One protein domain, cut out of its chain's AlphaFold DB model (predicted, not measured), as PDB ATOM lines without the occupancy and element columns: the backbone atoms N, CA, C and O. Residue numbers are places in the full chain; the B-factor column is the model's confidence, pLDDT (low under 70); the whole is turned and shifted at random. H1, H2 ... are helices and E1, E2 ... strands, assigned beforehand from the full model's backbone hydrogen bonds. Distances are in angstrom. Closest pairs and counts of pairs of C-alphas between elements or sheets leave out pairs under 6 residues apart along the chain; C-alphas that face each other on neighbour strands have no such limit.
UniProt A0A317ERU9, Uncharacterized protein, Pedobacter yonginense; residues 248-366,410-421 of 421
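This is residues 248 to 366 and 410 to 421 of the 421 residues of an uncharacterized protein of Pedobacter yonginense (UniProt A0A317ERU9). Two strongly twisted sheets stand face to face as a sandwich, five strands E1, E2, E8, E7, E4 on one side and three strands E3, E6, E5 on the other. H1 and H2 gather at one end, where H2 packs on E5, while H3 lies off the edge strand E3 and only grazes its sheet. The printed part has 131 residues, with named elements in the order E1 E2 E3 H1 H2 E4 E5 H3 E6 E7 E8. The larger sheet is mixed, the smaller antiparallel, and the class is mixed, helices and strands. The whole is compact, with a radius of gyration of the C-alphas of 14.2 A and spans of 44 by 31 by 28 A.

Residues 248 to 259 hold no named element. E1, residues 260 to 263, begins at C-alpha 260 (143.102, 146.105, 103.424); E2 is 270 to 276, 15.5 A long. E3, residues 283 to 290, is 22.3 A long. H1 is 297 to 300 and H2 302 to 308. E4 is 309 to 313 and E5 317 to 323, 18.3 A long. H3, residues 332 to 341, is 14.3 A long. E6, 345 to 352, measures 23.2 A, and E7, 357 to 364, 23.5 A. E8, 414 to 420, is 20.2 A long and ends at C-alpha 420 (133.546, 148.598, 106.808).

In the larger sheet, E1 and E2 form an antiparallel hairpin, with N 262 and O 272 at 2.8 A. E2 and E8 are parallel, with N 273 and O 417 at 2.8 A. E8 and E7 are antiparallel, with N 360 and O 416 at 2.8 A, as are E7 and E4, with N 310 and O 363 at 2.8 A. In the sheet facing it, E6 is antiparallel to E3, with N 286 and O 349 at 2.9 A, and to E5, with N 319 and O 350 at 2.8 A. The parts of this sandwich that face each other are 9.1 A centre to centre, their strands at 26 degrees. Residues 248 to 249 pair antiparallel with 288 to 289 of E3. H2 is over E5 at a height over the sheet of 8.8 A, along the strands at 3 degrees on the local plane; the closest C-alphas are those of Asp 302 and Val 323, 5.8 A. H1 is close to H2 but not clearly touching, the C-alphas of Met 299 and Leu 305 being 6.8 A apart. The closest C-alphas of H3 and E3, Ile 338 and Gly 289, are 7.4 A apart. In H2 and H3 every O i to N i+4 pair is within hydrogen-bond range; H1 is too short for such a pair.

The C-alphas farthest apart, those of Asp 279 and Pro 296, are 44.1 A apart. Residues 367 to 409 are not printed, and C-alphas 366 and 410 are 9.6 A apart across the cut. Of the links printed whole, none is long. Mean pLDDT of the printed part is 87.0; residues 257, 277 to 281 and 327 to 328 are under 70.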
ATOM      1  N   SER A 248     146.098 132.386 110.391       94.31
ATOM      2  CA  SER A 248     146.264 133.694 109.756       94.31
ATOM      3  C   SER A 248     145.554 133.694 108.409       94.31
ATOM      4  O   SER A 248     145.497 132.667 107.728       94.31
ATOM      5  N   ILE A 249     145.067 134.858 108.000       94.00
ATOM      6  CA  ILE A 249     144.727 135.133 106.606       94.00
ATOM      7  C   ILE A 249     146.024 135.103 105.784       94.00
ATOM      8  O   ILE A 249     147.096 135.447 106.297       94.00
ATOM      9  N   LEU A 250     145.930 134.668 104.527       91.56
ATOM     10  CA  LEU A 250     147.001 134.794 103.536       91.56
ATOM     11  C   LEU A 250     146.745 136.046 102.683       91.56
ATOM     12  O   LEU A 250     146.002 135.946 101.702       91.56
ATOM     13  N   PRO A 251     147.260 137.230 103.064       87.62
ATOM     14  CA  PRO A 251     146.868 138.508 102.470       87.62
ATOM     15  C   PRO A 251     147.095 138.571 100.958       87.62
ATOM     16  O   PRO A 251     146.261 139.127 100.247       87.62
ATOM     17  N   SER A 252     148.168 137.965 100.438       83.69
ATOM     18  CA  SER A 252     148.485 138.072  99.009       83.69
ATOM     19  C   SER A 252     147.610 137.175  98.125       83.69
ATOM     20  O   SER A 252     147.236 137.587  97.030       83.69
ATOM     21  N   HIS A 253     147.230 135.978  98.591       81.38
ATOM     22  CA  HIS A 253     146.245 135.114  97.903       81.38
ATOM     23  C   HIS A 253     144.794 135.503  98.190       81.38
ATOM     24  O   HIS A 253     143.863 134.948  97.607       81.38
ATOM     25  N   SER A 254     144.610 136.454  99.098       78.69
ATOM     26  CA  SER A 254     143.317 136.957  99.537       78.69
ATOM     27  C   SER A 254     143.241 138.462  99.321       78.69
ATOM     28  O   SER A 254     142.687 139.184 100.151       78.69
ATOM     29  N   ALA A 255     143.850 138.939  98.232       73.81
ATOM     30  CA  ALA A 255     143.710 140.316  97.805       73.81
ATOM     31  C   ALA A 255     142.231 140.554  97.484       73.81
ATOM     32  O   ALA A 255     141.673 139.972  96.553       73.81
ATOM     33  N   VAL A 256     141.595 141.371  98.311       72.56
ATOM     34  CA  VAL A 256     140.194 141.751  98.172       72.56
ATOM     35  C   VAL A 256     140.196 143.189  97.679       72.56
ATOM     36  O   VAL A 256     140.850 144.048  98.269       72.56
ATOM     37  N   ASN A 257     139.482 143.454  96.588       67.31
ATOM     38  CA  ASN A 257     139.316 144.823  96.114       67.31
ATOM     39  C   ASN A 257     138.659 145.658  97.214       67.31
ATOM     40  O   ASN A 257     137.678 145.224  97.815       67.31
ATOM     41  N   ASN A 258     139.212 146.844  97.461       70.12
ATOM     42  CA  ASN A 258     138.697 147.788  98.450       70.12
ATOM     43  C   ASN A 258     138.648 147.220  99.878       70.12
ATOM     44  O   ASN A 258     137.803 147.640 100.649       70.12
ATOM     45  N   ALA A 259     139.519 146.272 100.244       79.62
ATOM     46  CA  ALA A 259     139.726 145.878 101.636       79.62
ATOM     47  C   ALA A 259     141.213 145.653 101.918       79.62
ATOM     48  O   ALA A 259     141.896 144.923 101.198       79.62
ATOM     49  N   SER A 260     141.706 146.231 103.008       83.81
ATOM     50  CA  SER A 260     143.102 146.105 103.424       83.81
ATOM     51  C   SER A 260     143.216 145.044 104.522       83.81
ATOM     52  O   SER A 260     142.569 145.185 105.563       83.81
ATOM     53  N   PRO A 261     144.004 143.969 104.347       87.19
ATOM     54  CA  PRO A 261     144.268 143.040 105.434       87.19
ATOM     55  C   PRO A 261     145.138 143.736 106.494       87.19
ATOM     56  O   PRO A 261     146.152 144.354 106.173       87.19
ATOM     57  N   LEU A 262     144.746 143.639 107.762       88.62
ATOM     58  CA  LEU A 262     145.462 144.249 108.881       88.62
ATOM     59  C   LEU A 262     146.366 143.220 109.563       88.62
ATOM     60  O   LEU A 262     145.910 142.145 109.966       88.62
ATOM     61  N   ILE A 263     147.639 143.584 109.703       88.56
ATOM     62  CA  ILE A 263     148.636 142.820 110.446       88.56
ATOM     63  C   ILE A 263     148.594 143.187 111.932       88.56
ATOM     64  O   ILE A 263     148.558 144.361 112.293       88.56
ATOM     65  N   CYS A 264     148.651 142.182 112.796       87.62
ATOM     66  CA  CYS A 264     148.740 142.356 114.238       87.62
ATOM     67  C   CYS A 264     150.195 142.371 114.683       87.62
ATOM     68  O   CYS A 264     150.956 141.447 114.409       87.62
ATOM     69  N   ASP A 265     150.609 143.421 115.386       84.38
ATOM     70  CA  ASP A 265     152.027 143.625 115.686       84.38
ATOM     71  C   ASP A 265     152.624 142.597 116.647       84.38
ATOM     72  O   ASP A 265     153.827 142.329 116.577       84.38
ATOM     73  N   GLN A 266     151.788 142.008 117.502       83.50
ATOM     74  CA  GLN A 266     152.198 141.066 118.543       83.50
ATOM     75  C   GLN A 266     152.743 139.753 117.963       83.50
ATOM     76  O   GLN A 266     153.769 139.255 118.424       83.50
ATOM     77  N   ASP A 267     152.093 139.211 116.933       83.88
ATOM     78  CA  ASP A 267     152.429 137.912 116.332       83.88
ATOM     79  C   ASP A 267     152.686 137.977 114.816       83.88
ATOM     80  O   ASP A 267     153.047 136.977 114.183       83.88
ATOM     81  N   LYS A 268     152.557 139.179 114.245       87.75
ATOM     82  CA  LYS A 268     152.722 139.503 112.826       87.75
ATOM     83  C   LYS A 268     151.725 138.785 111.914       87.75
ATOM     84  O   LYS A 268     152.001 138.642 110.722       87.75
ATOM     85  N   ASN A 269     150.595 138.322 112.447       88.25
ATOM     86  CA  ASN A 269     149.558 137.604 111.704       88.25
ATOM     87  C   ASN A 269     148.441 138.517 111.216       88.25
ATOM     88  O   ASN A 269     148.271 139.630 111.703       88.25
ATOM     89  N   TYR A 270     147.670 138.014 110.256       91.06
ATOM     90  CA  TYR A 270     146.529 138.709 109.680       91.06
ATOM     91  C   TYR A 270     145.226 138.090 110.178       91.06
ATOM     92  O   TYR A 270     144.966 136.908 109.940       91.06
ATOM     93  N   TYR A 271     144.397 138.896 110.839       90.94
ATOM     94  CA  TYR A 271     143.126 138.456 111.430       90.94
ATOM     95  C   TYR A 271     141.914 139.232 110.937       90.94
ATOM     96  O   TYR A 271     140.780 138.830 111.194       90.94
ATOM     97  N   SER A 272     142.129 140.332 110.222       88.50
ATOM     98  CA  SER A 272     141.035 141.196 109.820       88.50
ATOM     99  C   SER A 272     141.251 141.866 108.477       88.50
ATOM    100  O   SER A 272     142.384 142.105 108.068       88.50
ATOM    101  N   TYR A 273     140.141 142.220 107.842       84.75
ATOM    102  CA  TYR A 273     140.059 143.167 106.741       84.75
ATOM    103  C   TYR A 273     139.454 144.477 107.242       84.75
ATOM    104  O   TYR A 273     138.437 144.468 107.939       84.75
ATOM    105  N   ILE A 274     140.072 145.594 106.874       79.31
ATOM    106  CA  ILE A 274     139.613 146.951 107.180       79.31
ATOM    107  C   ILE A 274     139.347 147.733 105.893       79.31
ATOM    108  O   ILE A 274     139.781 147.328 104.816       79.31
ATOM    109  N   GLU A 275     138.656 148.867 106.029       73.44
ATOM    110  CA  GLU A 275     138.380 149.817 104.942       73.44
ATOM    111  C   GLU A 275     137.513 149.253 103.806       73.44
ATOM    112  O   GLU A 275     137.604 149.733 102.682       73.44
ATOM    113  N   TYR A 276     136.649 148.274 104.104       71.69
ATOM    114  CA  TYR A 276     135.733 147.710 103.110       71.69
ATOM    115  C   TYR A 276     134.710 148.743 102.615       71.69
ATOM    116  O   TYR A 276     133.918 149.239 103.423       71.69
ATOM    117  N   ASP A 277     134.731 149.041 101.312       67.38
ATOM    118  CA  ASP A 277     133.799 149.957 100.637       67.38
ATOM    119  C   ASP A 277     132.548 149.217 100.115       67.38
ATOM    120  O   ASP A 277     132.655 148.167  99.474       67.38
ATOM    121  N   GLU A 278     131.358 149.752 100.409       56.84
ATOM    122  CA  GLU A 278     130.058 149.145 100.091       56.84
ATOM    123  C   GLU A 278     129.673 149.264  98.612       56.84
ATOM    124  O   GLU A 278     128.925 148.417  98.122       56.84
ATOM    125  N   ASP A 279     130.192 150.265  97.897       60.28
ATOM    126  CA  ASP A 279     129.694 150.619  96.561       60.28
ATOM    127  C   ASP A 279     130.138 149.637  95.450       60.28
ATOM    128  O   ASP A 279     129.580 149.648  94.352       60.28
ATOM    129  N   GLU A 280     131.095 148.739  95.727       53.53
ATOM    130  CA  GLU A 280     131.629 147.773  94.745       53.53
ATOM    131  C   GLU A 280     131.765 146.326  95.264       53.53
ATOM    132  O   GLU A 280     132.153 145.427  94.510       53.53
ATOM    133  N   GLY A 281     131.435 146.061  96.533       58.84
ATOM    134  CA  GLY A 281     131.667 144.768  97.177       58.84
ATOM    135  C   GLY A 281     130.429 144.210  97.873       58.84
ATOM    136  O   GLY A 281     130.113 144.586  98.996       58.84
ATOM    137  N   GLU A 282     129.763 143.234  97.251       71.94
ATOM    138  CA  GLU A 282     128.793 142.370  97.947       71.94
ATOM    139  C   GLU A 282     129.416 141.052  98.417       71.94
ATOM    140  O   GLU A 282     128.778 140.295  99.146       71.94
ATOM    141  N   GLU A 283     130.642 140.736  97.998       84.81
ATOM    142  CA  GLU A 283     131.292 139.461  98.279       84.81
ATOM    143  C   GLU A 283     132.780 139.652  98.587       84.81
ATOM    144  O   GLU A 283     133.477 140.407  97.913       84.81
ATOM    145  N   ILE A 284     133.278 138.932  99.591       86.94
ATOM    146  CA  ILE A 284     134.699 138.836  99.923       86.94
ATOM    147  C   ILE A 284     135.073 137.358  99.889       86.94
ATOM    148  O   ILE A 284     134.446 136.541 100.566       86.94
ATOM    149  N   THR A 285     136.109 137.014  99.125       90.00
ATOM    150  CA  THR A 285     136.715 135.678  99.145       90.00
ATOM    151  C   THR A 285     138.136 135.778  99.686       90.00
ATOM    152  O   THR A 285     138.920 136.597  99.214       90.00
ATOM    153  N   PHE A 286     138.475 134.946 100.669       91.44
ATOM    154  CA  PHE A 286     139.786 134.957 101.315       91.44
ATOM    155  C   PHE A 286     140.213 133.566 101.784       91.44
ATOM    156  O   PHE A 286     139.392 132.676 102.000       91.44
ATOM    157  N   TRP A 287     141.517 133.389 101.958       93.44
ATOM    158  CA  TRP A 287     142.151 132.180 102.458       93.44
ATOM    159  C   TRP A 287     142.568 132.343 103.912       93.44
ATOM    160  O   TRP A 287     143.244 133.306 104.274       93.44
ATOM    161  N   VAL A 288     142.231 131.347 104.725       94.94
ATOM    162  CA  VAL A 288     142.708 131.211 106.102       94.94
ATOM    163  C   VAL A 288     143.565 129.962 106.195       94.94
ATOM    164  O   VAL A 288     143.090 128.855 105.932       94.94
ATOM    165  N   GLY A 289     144.825 130.127 106.582       95.19
ATOM    166  CA  GLY A 289     145.690 129.012 106.941       95.19
ATOM    167  C   GLY A 289     145.566 128.683 108.426       95.19
ATOM    168  O   GLY A 289     145.529 129.575 109.272       95.19
ATOM    169  N   LEU A 290     145.521 127.392 108.741       95.31
ATOM    170  CA  LEU A 290     145.389 126.826 110.080       95.31
ATOM    171  C   LEU A 290     146.584 125.914 110.380       95.31
ATOM    172  O   LEU A 290     146.980 125.076 109.562       95.31
ATOM    173  N   ASN A 291     147.132 126.013 111.587       93.88
ATOM    174  CA  ASN A 291     148.078 125.035 112.106       93.88
ATOM    175  C   ASN A 291     147.326 123.892 112.794       93.88
ATOM    176  O   ASN A 291     147.030 123.944 113.987       93.88
ATOM    177  N   LEU A 292     147.030 122.839 112.036       92.44
ATOM    178  CA  LEU A 292     146.321 121.667 112.547       92.44
ATOM    179  C   LEU A 292     147.252 120.504 112.896       92.44
ATOM    180  O   LEU A 292     146.758 119.410 113.127       92.44
ATOM    181  N   LYS A 293     148.580 120.700 112.953       88.06
ATOM    182  CA  LYS A 293     149.566 119.609 113.128       88.06
ATOM    183  C   LYS A 293     149.308 118.725 114.355       88.06
ATOM    184  O   LYS A 293     149.645 117.547 114.352       88.06
ATOM    185  N   ASP A 294     148.721 119.315 115.395       82.62
ATOM    186  CA  ASP A 294     148.440 118.665 116.671       82.62
ATOM    187  C   ASP A 294     147.120 117.876 116.678       82.62
ATOM    188  O   ASP A 294     146.829 117.197 117.665       82.62
ATOM    189  N   LEU A 295     146.329 117.946 115.599       87.12
ATOM    190  CA  LEU A 295     145.118 117.146 115.434       87.12
ATOM    191  C   LEU A 295     145.440 115.700 115.010       87.12
ATOM    192  O   LEU A 295     146.411 115.463 114.277       87.12
ATOM    193  N   PRO A 296     144.585 114.730 115.392       86.12
ATOM    194  CA  PRO A 296     144.641 113.376 114.852       86.12
ATOM    195  C   PRO A 296     144.676 113.375 113.320       86.12
ATOM    196  O   PRO A 296     144.021 114.195 112.676       86.12
ATOM    197  N   ALA A 297     145.415 112.436 112.724       87.31
ATOM    198  CA  ALA A 297     145.629 112.399 111.275       87.31
ATOM    199  C   ALA A 297     144.320 112.384 110.467       87.31
ATOM    200  O   ALA A 297     144.209 113.099 109.475       87.31
ATOM    201  N   TYR A 298     143.306 111.645 110.925       87.56
ATOM    202  CA  TYR A 298     142.010 111.578 110.245       87.56
ATOM    203  C   TYR A 298     141.290 112.939 110.197       87.56
ATOM    204  O   TYR A 298     140.696 113.276 109.173       87.56
ATOM    205  N   MET A 299     141.412 113.754 111.257       90.31
ATOM    206  CA  MET A 299     140.807 115.092 111.342       90.31
ATOM    207  C   MET A 299     141.505 116.129 110.456       90.31
ATOM    208  O   MET A 299     140.960 117.203 110.219       90.31
ATOM    209  N   ARG A 300     142.724 115.825 109.999       91.19
ATOM    210  CA  ARG A 300     143.526 116.685 109.123       91.19
ATOM    211  C   ARG A 300     143.227 116.457 107.643       91.19
ATOM    212  O   ARG A 300     143.595 117.274 106.817       91.19
ATOM    213  N   SER A 301     142.562 115.359 107.287       90.94
ATOM    214  CA  SER A 301     142.270 115.076 105.881       90.94
ATOM    215  C   SER A 301     141.333 116.123 105.268       90.94
ATOM    216  O   SER A 301     140.371 116.558 105.906       90.94
ATOM    217  N   ASP A 302     141.558 116.468 104.000       92.44
ATOM    218  CA  ASP A 302     140.704 117.409 103.263       92.44
ATOM    219  C   ASP A 302     139.233 116.987 103.281       92.44
ATOM    220  O   ASP A 302     138.350 117.825 103.434       92.44
ATOM    221  N   SER A 303     138.961 115.684 103.146       91.94
ATOM    222  CA  SER A 303     137.600 115.136 103.205       91.94
ATOM    223  C   SER A 303     136.947 115.413 104.559       91.94
ATOM    224  O   SER A 303     135.819 115.907 104.624       91.94
ATOM    225  N   TYR A 304     137.676 115.166 105.653       92.31
ATOM    226  CA  TYR A 304     137.172 115.443 106.991       92.31
ATOM    227  C   TYR A 304     136.904 116.937 107.175       92.31
ATOM    228  O   TYR A 304     135.811 117.306 107.599       92.31
ATOM    229  N   LEU A 305     137.858 117.800 106.818       94.38
ATOM    230  CA  LEU A 305     137.716 119.250 106.953       94.38
ATOM    231  C   LEU A 305     136.555 119.796 106.111       94.38
ATOM    232  O   LEU A 305     135.762 120.581 106.626       94.38
ATOM    233  N   LYS A 306     136.379 119.338 104.866       94.25
ATOM    234  CA  LYS A 306     135.249 119.735 104.003       94.25
ATOM    235  C   LYS A 306     133.896 119.407 104.635       94.25
ATOM    236  O   LYS A 306     132.991 120.232 104.596       94.25
ATOM    237  N   ASN A 307     133.776 118.227 105.239       92.56
ATOM    238  CA  ASN A 307     132.509 117.742 105.790       92.56
ATOM    239  C   ASN A 307     132.234 118.221 107.222       92.56
ATOM    240  O   ASN A 307     131.087 118.195 107.666       92.56
ATOM    241  N   ASN A 308     133.273 118.624 107.958       92.69
ATOM    242  CA  ASN A 308     133.170 118.943 109.381       92.69
ATOM    243  C   ASN A 308     133.499 120.400 109.715       92.69
ATOM    244  O   ASN A 308     133.359 120.772 110.873       92.69
ATOM    245  N   THR A 309     133.924 121.248 108.776       94.62
ATOM    246  CA  THR A 309     134.105 122.679 109.079       94.62
ATOM    247  C   THR A 309     132.748 123.333 109.330       94.62
ATOM    248  O   THR A 309     131.854 123.297 108.485       94.62
ATOM    249  N   GLU A 310     132.602 123.951 110.497       93.81
ATOM    250  CA  GLU A 310     131.436 124.741 110.877       93.81
ATOM    251  C   GLU A 310     131.789 126.220 110.772       93.81
ATOM    252  O   GLU A 310     132.724 126.697 111.419       93.81
ATOM    253  N   LEU A 311     131.029 126.936 109.948       95.31
ATOM    254  CA  LEU A 311     131.177 128.368 109.753       95.31
ATOM    255  C   LEU A 311     129.944 129.072 110.302       95.31
ATOM    256  O   LEU A 311     128.815 128.736 109.940       95.31
ATOM    257  N   THR A 312     130.161 130.061 111.158       95.12
ATOM    258  CA  THR A 312     129.105 130.957 111.638       95.12
ATOM    259  C   THR A 312     129.547 132.398 111.450       95.12
ATOM    260  O   THR A 312     130.739 132.686 111.478       95.12
ATOM    261  N   THR A 313     128.597 133.307 111.270       94.19
ATOM    262  CA  THR A 313     128.872 134.738 111.129       94.19
ATOM    263  C   THR A 313     127.807 135.548 111.859       94.19
ATOM    264  O   THR A 313     126.672 135.086 111.982       94.19
ATOM    265  N   ASP A 314     128.174 136.726 112.361       93.75
ATOM    266  CA  ASP A 314     127.246 137.706 112.950       93.75
ATOM    267  C   ASP A 314     126.735 138.742 111.923       93.75
ATOM    268  O   ASP A 314     125.838 139.528 112.230       93.75
ATOM    269  N   GLY A 315     127.243 138.694 110.685       90.56
ATOM    270  CA  GLY A 315     126.813 139.525 109.560       90.56
ATOM    271  C   GLY A 315     126.976 138.809 108.214       90.56
ATOM    272  O   GLY A 315     127.973 138.130 107.977       90.56
ATOM    273  N   GLY A 316     125.996 138.941 107.321       90.38
ATOM    274  CA  GLY A 316     126.024 138.322 105.990       90.38
ATOM    275  C   GLY A 316     125.860 136.798 105.984       90.38
ATOM    276  O   GLY A 316     125.287 136.201 106.893       90.38
ATOM    277  N   THR A 317     126.344 136.153 104.920       93.50
ATOM    278  CA  THR A 317     126.343 134.686 104.762       93.50
ATOM    279  C   THR A 317     127.738 134.195 104.424       93.50
ATOM    280  O   THR A 317     128.346 134.694 103.485       93.50
ATOM    281  N   VAL A 318     128.228 133.186 105.146       95.88
ATOM    282  CA  VAL A 318     129.557 132.600 104.933       95.88
ATOM    283  C   VAL A 318     129.469 131.190 104.335       95.88
ATOM    284  O   VAL A 318     128.606 130.396 104.711       95.88
ATOM    285  N   LYS A 319     130.371 130.867 103.401       96.69
ATOM    286  CA  LYS A 319     130.513 129.545 102.775       96.69
ATOM    287  C   LYS A 319     131.975 129.112 102.702       96.69
ATOM    288  O   LYS A 319     132.858 129.924 102.437       96.69
ATOM    289  N   LEU A 320     132.205 127.811 102.872       96.94
ATOM    290  CA  LEU A 320     133.470 127.156 102.547       96.94
ATOM    291  C   LEU A 320     133.486 126.857 101.046       96.94
ATOM    292  O   LEU A 320     132.624 126.121 100.566       96.94
ATOM    293  N   LEU A 321     134.438 127.423 100.308       95.12
ATOM    294  CA  LEU A 321     134.617 127.147  98.880       95.12
ATOM    295  C   LEU A 321     135.561 125.970  98.647       95.12
ATOM    296  O   LEU A 321     135.274 125.100  97.826       95.12
ATOM    297  N   ALA A 322     136.679 125.939  99.373       93.81
ATOM    298  CA  ALA A 322     137.719 124.940  99.183       93.81
ATOM    299  C   ALA A 322     138.445 124.605 100.488       93.81
ATOM    300  O   ALA A 322     138.603 125.445 101.374       93.81
ATOM    301  N   VAL A 323     138.918 123.360 100.552       94.44
ATOM    302  CA  VAL A 323     139.978 122.913 101.461       94.44
ATOM    303  C   VAL A 323     141.058 122.326 100.575       94.44
ATOM    304  O   VAL A 323     140.844 121.266  99.976       94.44
ATOM    305  N   SER A 324     142.139 123.075 100.422       88.31
ATOM    306  CA  SER A 324     143.303 122.746  99.603       88.31
ATOM    307  C   SER A 324     144.384 123.779  99.877       88.31
ATOM    308  O   SER A 324     144.073 124.893 100.285       88.31
ATOM    309  N   GLU A 325     145.644 123.453  99.615       82.06
ATOM    310  CA  GLU A 325     146.670 124.491  99.526       82.06
ATOM    311  C   GLU A 325     146.313 125.481  98.394       82.06
ATOM    312  O   GLU A 325     145.813 125.039  97.354       82.06
ATOM    313  N   PRO A 326     146.492 126.804  98.582       75.88
ATOM    314  CA  PRO A 326     146.311 127.769  97.503       75.88
ATOM    315  C   PRO A 326     147.283 127.483  96.354       75.88
ATOM    316  O   PRO A 326     148.440 127.123  96.588       75.88
ATOM    317  N   ASP A 327     146.830 127.675  95.114       68.75
ATOM    318  CA  ASP A 327     147.665 127.460  93.932       68.75
ATOM    319  C   ASP A 327     148.935 128.311  93.993       68.75
ATOM    320  O   ASP A 327     148.868 129.528  94.146       68.75
ATOM    321  N   ALA A 328     150.089 127.654  93.836       61.19
ATOM    322  CA  ALA A 328     151.409 128.266  93.734       61.19
ATOM    323  C   ALA A 328     151.606 129.452  94.698       61.19
ATOM    324  O   ALA A 328     151.707 130.598  94.260       61.19
ATOM    325  N   ILE A 329     151.756 129.171  95.999       73.06
ATOM    326  CA  ILE A 329     152.178 130.184  96.974       73.06
ATOM    327  C   ILE A 329     153.560 130.707  96.569       73.06
ATOM    328  O   ILE A 329     154.591 130.140  96.926       73.06
ATOM    329  N   GLN A 330     153.598 131.774  95.769       73.44
ATOM    330  CA  GLN A 330     154.836 132.369  95.265       73.44
ATOM    331  C   GLN A 330     155.220 133.629  96.033       73.44
ATOM    332  O   GLN A 330     156.416 133.900  96.170       73.44
ATOM    333  N   ASN A 331     154.232 134.347  96.573       85.62
ATOM    334  CA  ASN A 331     154.449 135.582  97.313       85.62
ATOM    335  C   ASN A 331     155.292 135.334  98.580       85.62
ATOM    336  O   ASN A 331     155.051 134.392  99.336       85.62
ATOM    337  N   ALA A 332     156.312 136.172  98.786       86.69
ATOM    338  CA  ALA A 332     157.247 136.047  99.899       86.69
ATOM    339  C   ALA A 332     156.583 136.261 101.271       86.69
ATOM    340  O   ALA A 332     156.991 135.621 102.239       86.69
ATOM    341  N   GLU A 333     155.562 137.113 101.352       87.94
ATOM    342  CA  GLU A 333     154.830 137.403 102.585       87.94
ATOM    343  C   GLU A 333     154.038 136.183 103.064       87.94
ATOM    344  O   GLU A 333     154.243 135.714 104.185       87.94
ATOM    345  N   ASP A 334     153.230 135.586 102.187       90.56
ATOM    346  CA  ASP A 334     152.462 134.383 102.524       90.56
ATOM    347  C   ASP A 334     153.386 133.210 102.895       90.56
ATOM    348  O   ASP A 334     153.123 132.502 103.869       90.56
ATOM    349  N   LYS A 335     154.533 133.047 102.211       90.31
ATOM    350  CA  LYS A 335     155.557 132.048 102.589       90.31
ATOM    351  C   LYS A 335     156.078 132.264 104.010       90.31
ATOM    352  O   LYS A 335     156.234 131.298 104.760       90.31
ATOM    353  N   GLN A 336     156.356 133.513 104.390       90.62
ATOM    354  CA  GLN A 336     156.832 133.840 105.734       90.62
ATOM    355  C   GLN A 336     155.760 133.575 106.793       90.62
ATOM    356  O   GLN A 336     156.074 132.990 107.829       90.62
ATOM    357  N   ILE A 337     154.502 133.942 106.529       90.88
ATOM    358  CA  ILE A 337     153.369 133.681 107.428       90.88
ATOM    359  C   ILE A 337     153.189 132.175 107.639       90.88
ATOM    360  O   ILE A 337     153.077 131.722 108.780       90.88
ATOM    361  N   ILE A 338     153.208 131.391 106.558       91.50
ATOM    362  CA  ILE A 338     153.061 129.933 106.612       91.50
ATOM    363  C   ILE A 338     154.186 129.306 107.427       91.50
ATOM    364  O   ILE A 338     153.911 128.528 108.342       91.50
ATOM    365  N   ALA A 339     155.439 129.675 107.149       91.50
ATOM    366  CA  ALA A 339     156.596 129.139 107.858       91.50
ATOM    367  C   ALA A 339     156.593 129.525 109.346       91.50
ATOM    368  O   ALA A 339     156.774 128.662 110.208       91.50
ATOM    369  N   ARG A 340     156.341 130.802 109.662       89.94
ATOM    370  CA  ARG A 340     156.340 131.322 111.039       89.94
ATOM    371  C   ARG A 340     155.260 130.666 111.895       89.94
ATOM    372  O   ARG A 340     155.529 130.290 113.032       89.94
ATOM    373  N   ASN A 341     154.057 130.499 111.348       89.12
ATOM    374  CA  ASN A 341     152.919 129.942 112.086       89.12
ATOM    375  C   ASN A 341     152.763 128.429 111.935       89.12
ATOM    376  O   ASN A 341     151.913 127.832 112.603       89.12
ATOM    377  N   GLN A 342     153.587 127.813 111.084       92.25
ATOM    378  CA  GLN A 342     153.519 126.398 110.734       92.25
ATOM    379  C   GLN A 342     152.112 126.030 110.241       92.25
ATOM    380  O   GLN A 342     151.503 125.063 110.701       92.25
ATOM    381  N   LEU A 343     151.562 126.861 109.349       93.31
ATOM    382  CA  LEU A 343     150.250 126.618 108.752       93.31
ATOM    383  C   LEU A 343     150.346 125.365 107.882       93.31
ATOM    384  O   LEU A 343     151.292 125.204 107.117       93.31
ATOM    385  N   THR A 344     149.394 124.455 108.053       94.31
ATOM    386  CA  THR A 344     149.422 123.126 107.417       94.31
ATOM    387  C   THR A 344     148.195 122.849 106.565       94.31
ATOM    388  O   THR A 344     148.247 121.969 105.718       94.31
ATOM    389  N   HIS A 345     147.089 123.553 106.809       95.44
ATOM    390  CA  HIS A 345     145.825 123.364 106.102       95.44
ATOM    391  C   HIS A 345     145.236 124.728 105.787       95.44
ATOM    392  O   HIS A 345     145.397 125.660 106.575       95.44
ATOM    393  N   PHE A 346     144.542 124.841 104.661       95.25
ATOM    394  CA  PHE A 346     144.059 126.120 104.163       95.25
ATOM    395  C   PHE A 346     142.600 126.002 103.742       95.25
ATOM    396  O   PHE A 346     142.196 125.030 103.102       95.25
ATOM    397  N   LEU A 347     141.809 126.993 104.147       96.06
ATOM    398  CA  LEU A 347     140.385 127.091 103.865       96.06
ATOM    399  C   LEU A 347     140.140 128.335 103.021       96.06
ATOM    400  O   LEU A 347     140.506 129.433 103.441       96.06
ATOM    401  N   GLN A 348     139.489 128.178 101.872       95.06
ATOM    402  CA  GLN A 348     138.985 129.309 101.104       95.06
ATOM    403  C   GLN A 348     137.553 129.594 101.533       95.06
ATOM    404  O   GLN A 348     136.667 128.751 101.372       95.06
ATOM    405  N   LEU A 349     137.326 130.779 102.078       95.25
ATOM    406  CA  LEU A 349     136.035 131.221 102.571       95.25
ATOM    407  C   LEU A 349     135.484 132.317 101.676       95.25
ATOM    408  O   LEU A 349     136.229 133.135 101.142       95.25
ATOM    409  N   ARG A 350     134.163 132.336 101.556       93.75
ATOM    410  CA  ARG A 350     133.408 133.390 100.896       93.75
ATOM    411  C   ARG A 350     132.385 133.944 101.854       93.75
ATOM    412  O   ARG A 350     131.615 133.170 102.420       93.75
ATOM    413  N   ILE A 351     132.333 135.258 101.981       92.56
ATOM    414  CA  ILE A 351     131.260 135.951 102.676       92.56
ATOM    415  C   ILE A 351     130.520 136.871 101.717       92.56
ATOM    416  O   ILE A 351     131.147 137.615 100.972       92.56
ATOM    417  N   THR A 352     129.194 136.805 101.738       90.88
ATOM    418  CA  THR A 352     128.312 137.672 100.954       90.88
ATOM    419  C   THR A 352     127.530 138.597 101.874       90.88
ATOM    420  O   THR A 352     127.038 138.150 102.914       90.88
ATOM    421  N   GLN A 353     127.371 139.851 101.459       88.00
ATOM    422  CA  GLN A 353     126.629 140.907 102.147       88.00
ATOM    423  C   GLN A 353     127.073 141.090 103.611       88.00
ATOM    424  O   GLN A 353     126.231 141.036 104.512       88.00
ATOM    425  N   PRO A 354     128.385 141.260 103.890       88.06
ATOM    426  CA  PRO A 354     128.836 141.525 105.254       88.06
ATOM    427  C   PRO A 354     128.162 142.798 105.793       88.06
ATOM    428  O   PRO A 354     127.941 143.757 105.054       88.06
ATOM    429  N   ALA A 355     127.837 142.820 107.085       87.19
ATOM    430  CA  ALA A 355     127.403 144.032 107.780       87.19
ATOM    431  C   ALA A 355     128.606 144.955 108.061       87.19
ATOM    432  O   ALA A 355     129.756 144.553 107.869       87.19
ATOM    433  N   SER A 356     128.363 146.180 108.549       83.25
ATOM    434  CA  SER A 356     129.420 147.174 108.833       83.25
ATOM    435  C   SER A 356     130.529 146.653 109.754       83.25
ATOM    436  O   SER A 356     131.686 147.048 109.643       83.25
ATOM    437  N   ARG A 357     130.178 145.736 110.657       87.50
ATOM    438  CA  ARG A 357     131.116 144.936 111.443       87.50
ATOM    439  C   ARG A 357     130.680 143.493 111.343       87.50
ATOM    440  O   ARG A 357     129.540 143.190 111.681       87.50
ATOM    441  N   THR A 358     131.573 142.644 110.864       89.56
ATOM    442  CA  THR A 358     131.280 141.231 110.663       89.56
ATOM    443  C   THR A 358     132.418 140.377 111.195       89.56
ATOM    444  O   THR A 358     133.584 140.645 110.917       89.56
ATOM    445  N   SER A 359     132.082 139.327 111.929       92.44
ATOM    446  CA  SER A 359     133.003 138.321 112.437       92.44
ATOM    447  C   SER A 359     132.644 136.974 111.830       92.44
ATOM    448  O   SER A 359     131.555 136.446 112.051       92.44
ATOM    449  N   VAL A 360     133.583 136.386 111.097       94.31
ATOM    450  CA  VAL A 360     133.488 135.013 110.606       94.31
ATOM    451  C   VAL A 360     134.169 134.095 111.606       94.31
ATOM    452  O   VAL A 360     135.363 134.228 111.854       94.31
ATOM    453  N   TYR A 361     133.426 133.138 112.144       94.81
ATOM    454  CA  TYR A 361     133.924 132.145 113.085       94.81
ATOM    455  C   TYR A 361     134.084 130.794 112.393       94.81
ATOM    456  O   TYR A 361     133.153 130.286 111.768       94.81
ATOM    457  N   ILE A 362     135.265 130.206 112.547       95.44
ATOM    458  CA  ILE A 362     135.670 128.932 111.962       95.44
ATOM    459  C   ILE A 362     135.874 127.938 113.101       95.44
ATOM    460  O   ILE A 362     136.728 128.121 113.978       95.44
ATOM    461  N   ASN A 363     135.103 126.858 113.082       93.62
ATOM    462  CA  ASN A 363     135.302 125.716 113.961       93.62
ATOM    463  C   ASN A 363     135.273 124.412 113.168       93.62
ATOM    464  O   ASN A 363     134.964 124.383 111.980       93.62
ATOM    465  N   ILE A 364     135.604 123.318 113.841       91.94
ATOM    466  CA  ILE A 364     135.517 121.976 113.283       91.94
ATOM    467  C   ILE A 364     134.574 121.174 114.176       91.94
ATOM    468  O   ILE A 364     134.756 121.087 115.392       91.94
ATOM    469  N   ARG A 365     133.552 120.575 113.572       87.94
ATOM    470  CA  ARG A 365     132.681 119.592 114.198       87.94
ATOM    471  C   ARG A 365     133.494 118.353 114.554       87.94
ATOM    472  O   ARG A 365     134.270 117.825 113.756       87.94
ATOM    473  N   LYS A 366     133.279 117.846 115.764       85.00
ATOM    474  CA  LYS A 366     133.794 116.535 116.160       85.00
ATOM    475  C   LYS A 366     132.957 115.449 115.497       85.00
ATOM    476  O   LYS A 366     131.754 115.373 115.739       85.00
ATOM    477  N   PHE A 410     137.348 123.339 118.945       87.75
ATOM    478  CA  PHE A 410     138.138 124.365 119.603       87.75
ATOM    479  C   PHE A 410     137.361 125.015 120.747       87.75
ATOM    480  O   PHE A 410     136.180 125.330 120.598       87.75
ATOM    481  N   GLN A 411     138.038 125.255 121.877       83.38
ATOM    482  CA  GLN A 411     137.490 125.987 123.030       83.38
ATOM    483  C   GLN A 411     136.929 127.350 122.614       83.38
ATOM    484  O   GLN A 411     135.891 127.771 123.117       83.38
ATOM    485  N   LYS A 412     137.613 128.011 121.674       86.06
ATOM    486  CA  LYS A 412     137.132 129.188 120.953       86.06
ATOM    487  C   LYS A 412     137.319 128.957 119.450       86.06
ATOM    488  O   LYS A 412     138.358 128.416 119.066       86.06
ATOM    489  N   PRO A 413     136.358 129.328 118.595       88.12
ATOM    490  CA  PRO A 413     136.575 129.292 117.151       88.12
ATOM    491  C   PRO A 413     137.712 130.243 116.750       88.12
ATOM    492  O   PRO A 413     137.967 131.231 117.440       88.12
ATOM    493  N   ALA A 414     138.371 129.956 115.629       90.12
ATOM    494  CA  ALA A 414     139.190 130.962 114.959       90.12
ATOM    495  C   ALA A 414     138.257 132.034 114.378       90.12
ATOM    496  O   ALA A 414     137.179 131.697 113.889       90.12
ATOM    497  N   SER A 415     138.636 133.306 114.448       92.19
ATOM    498  CA  SER A 415     137.810 134.426 113.992       92.19
ATOM    499  C   SER A 415     138.530 135.305 112.975       92.19
ATOM    500  O   SER A 415     139.702 135.635 113.152       92.19
ATOM    501  N   VAL A 416     137.813 135.702 111.926       91.06
ATOM    502  CA  VAL A 416     138.236 136.732 110.970       91.06
ATOM    503  C   VAL A 416     137.277 137.910 111.057       91.06
ATOM    504  O   VAL A 416     136.067 137.715 110.954       91.06
ATOM    505  N   TYR A 417     137.807 139.117 111.239       91.31
ATOM    506  CA  TYR A 417     137.004 140.334 111.372       91.31
ATOM    507  C   TYR A 417     136.990 141.135 110.072       91.31
ATOM    508  O   TYR A 417     138.012 141.288 109.414       91.31
ATOM    509  N   ILE A 418     135.837 141.672 109.705       88.31
ATOM    510  CA  ILE A 418     135.650 142.530 108.537       88.31
ATOM    511  C   ILE A 418     135.019 143.824 109.035       88.31
ATOM    512  O   ILE A 418     133.934 143.815 109.625       88.31
ATOM    513  N   LEU A 419     135.725 144.928 108.821       86.00
ATOM    514  CA  LEU A 419     135.326 146.264 109.241       86.00
ATOM    515  C   LEU A 419     135.117 147.135 108.004       86.00
ATOM    516  O   LEU A 419     136.051 147.372 107.233       86.00
ATOM    517  N   LYS A 420     133.882 147.610 107.832       78.94
ATOM    518  CA  LYS A 420     133.546 148.598 106.808       78.94
ATOM    519  C   LYS A 420     133.991 149.991 107.226       78.94
ATOM    520  O   LYS A 420     134.133 150.261 108.424       78.94
ATOM    521  N   LYS A 421     134.240 150.825 106.220       70.06
ATOM    522  CA  LYS A 421     134.651 152.216 106.399       70.06
ATOM    523  C   LYS A 421     133.526 153.098 106.937       70.06
ATOM    524  O   LYS A 421     132.355 152.845 106.585       70.06
TER     525      LYS A 421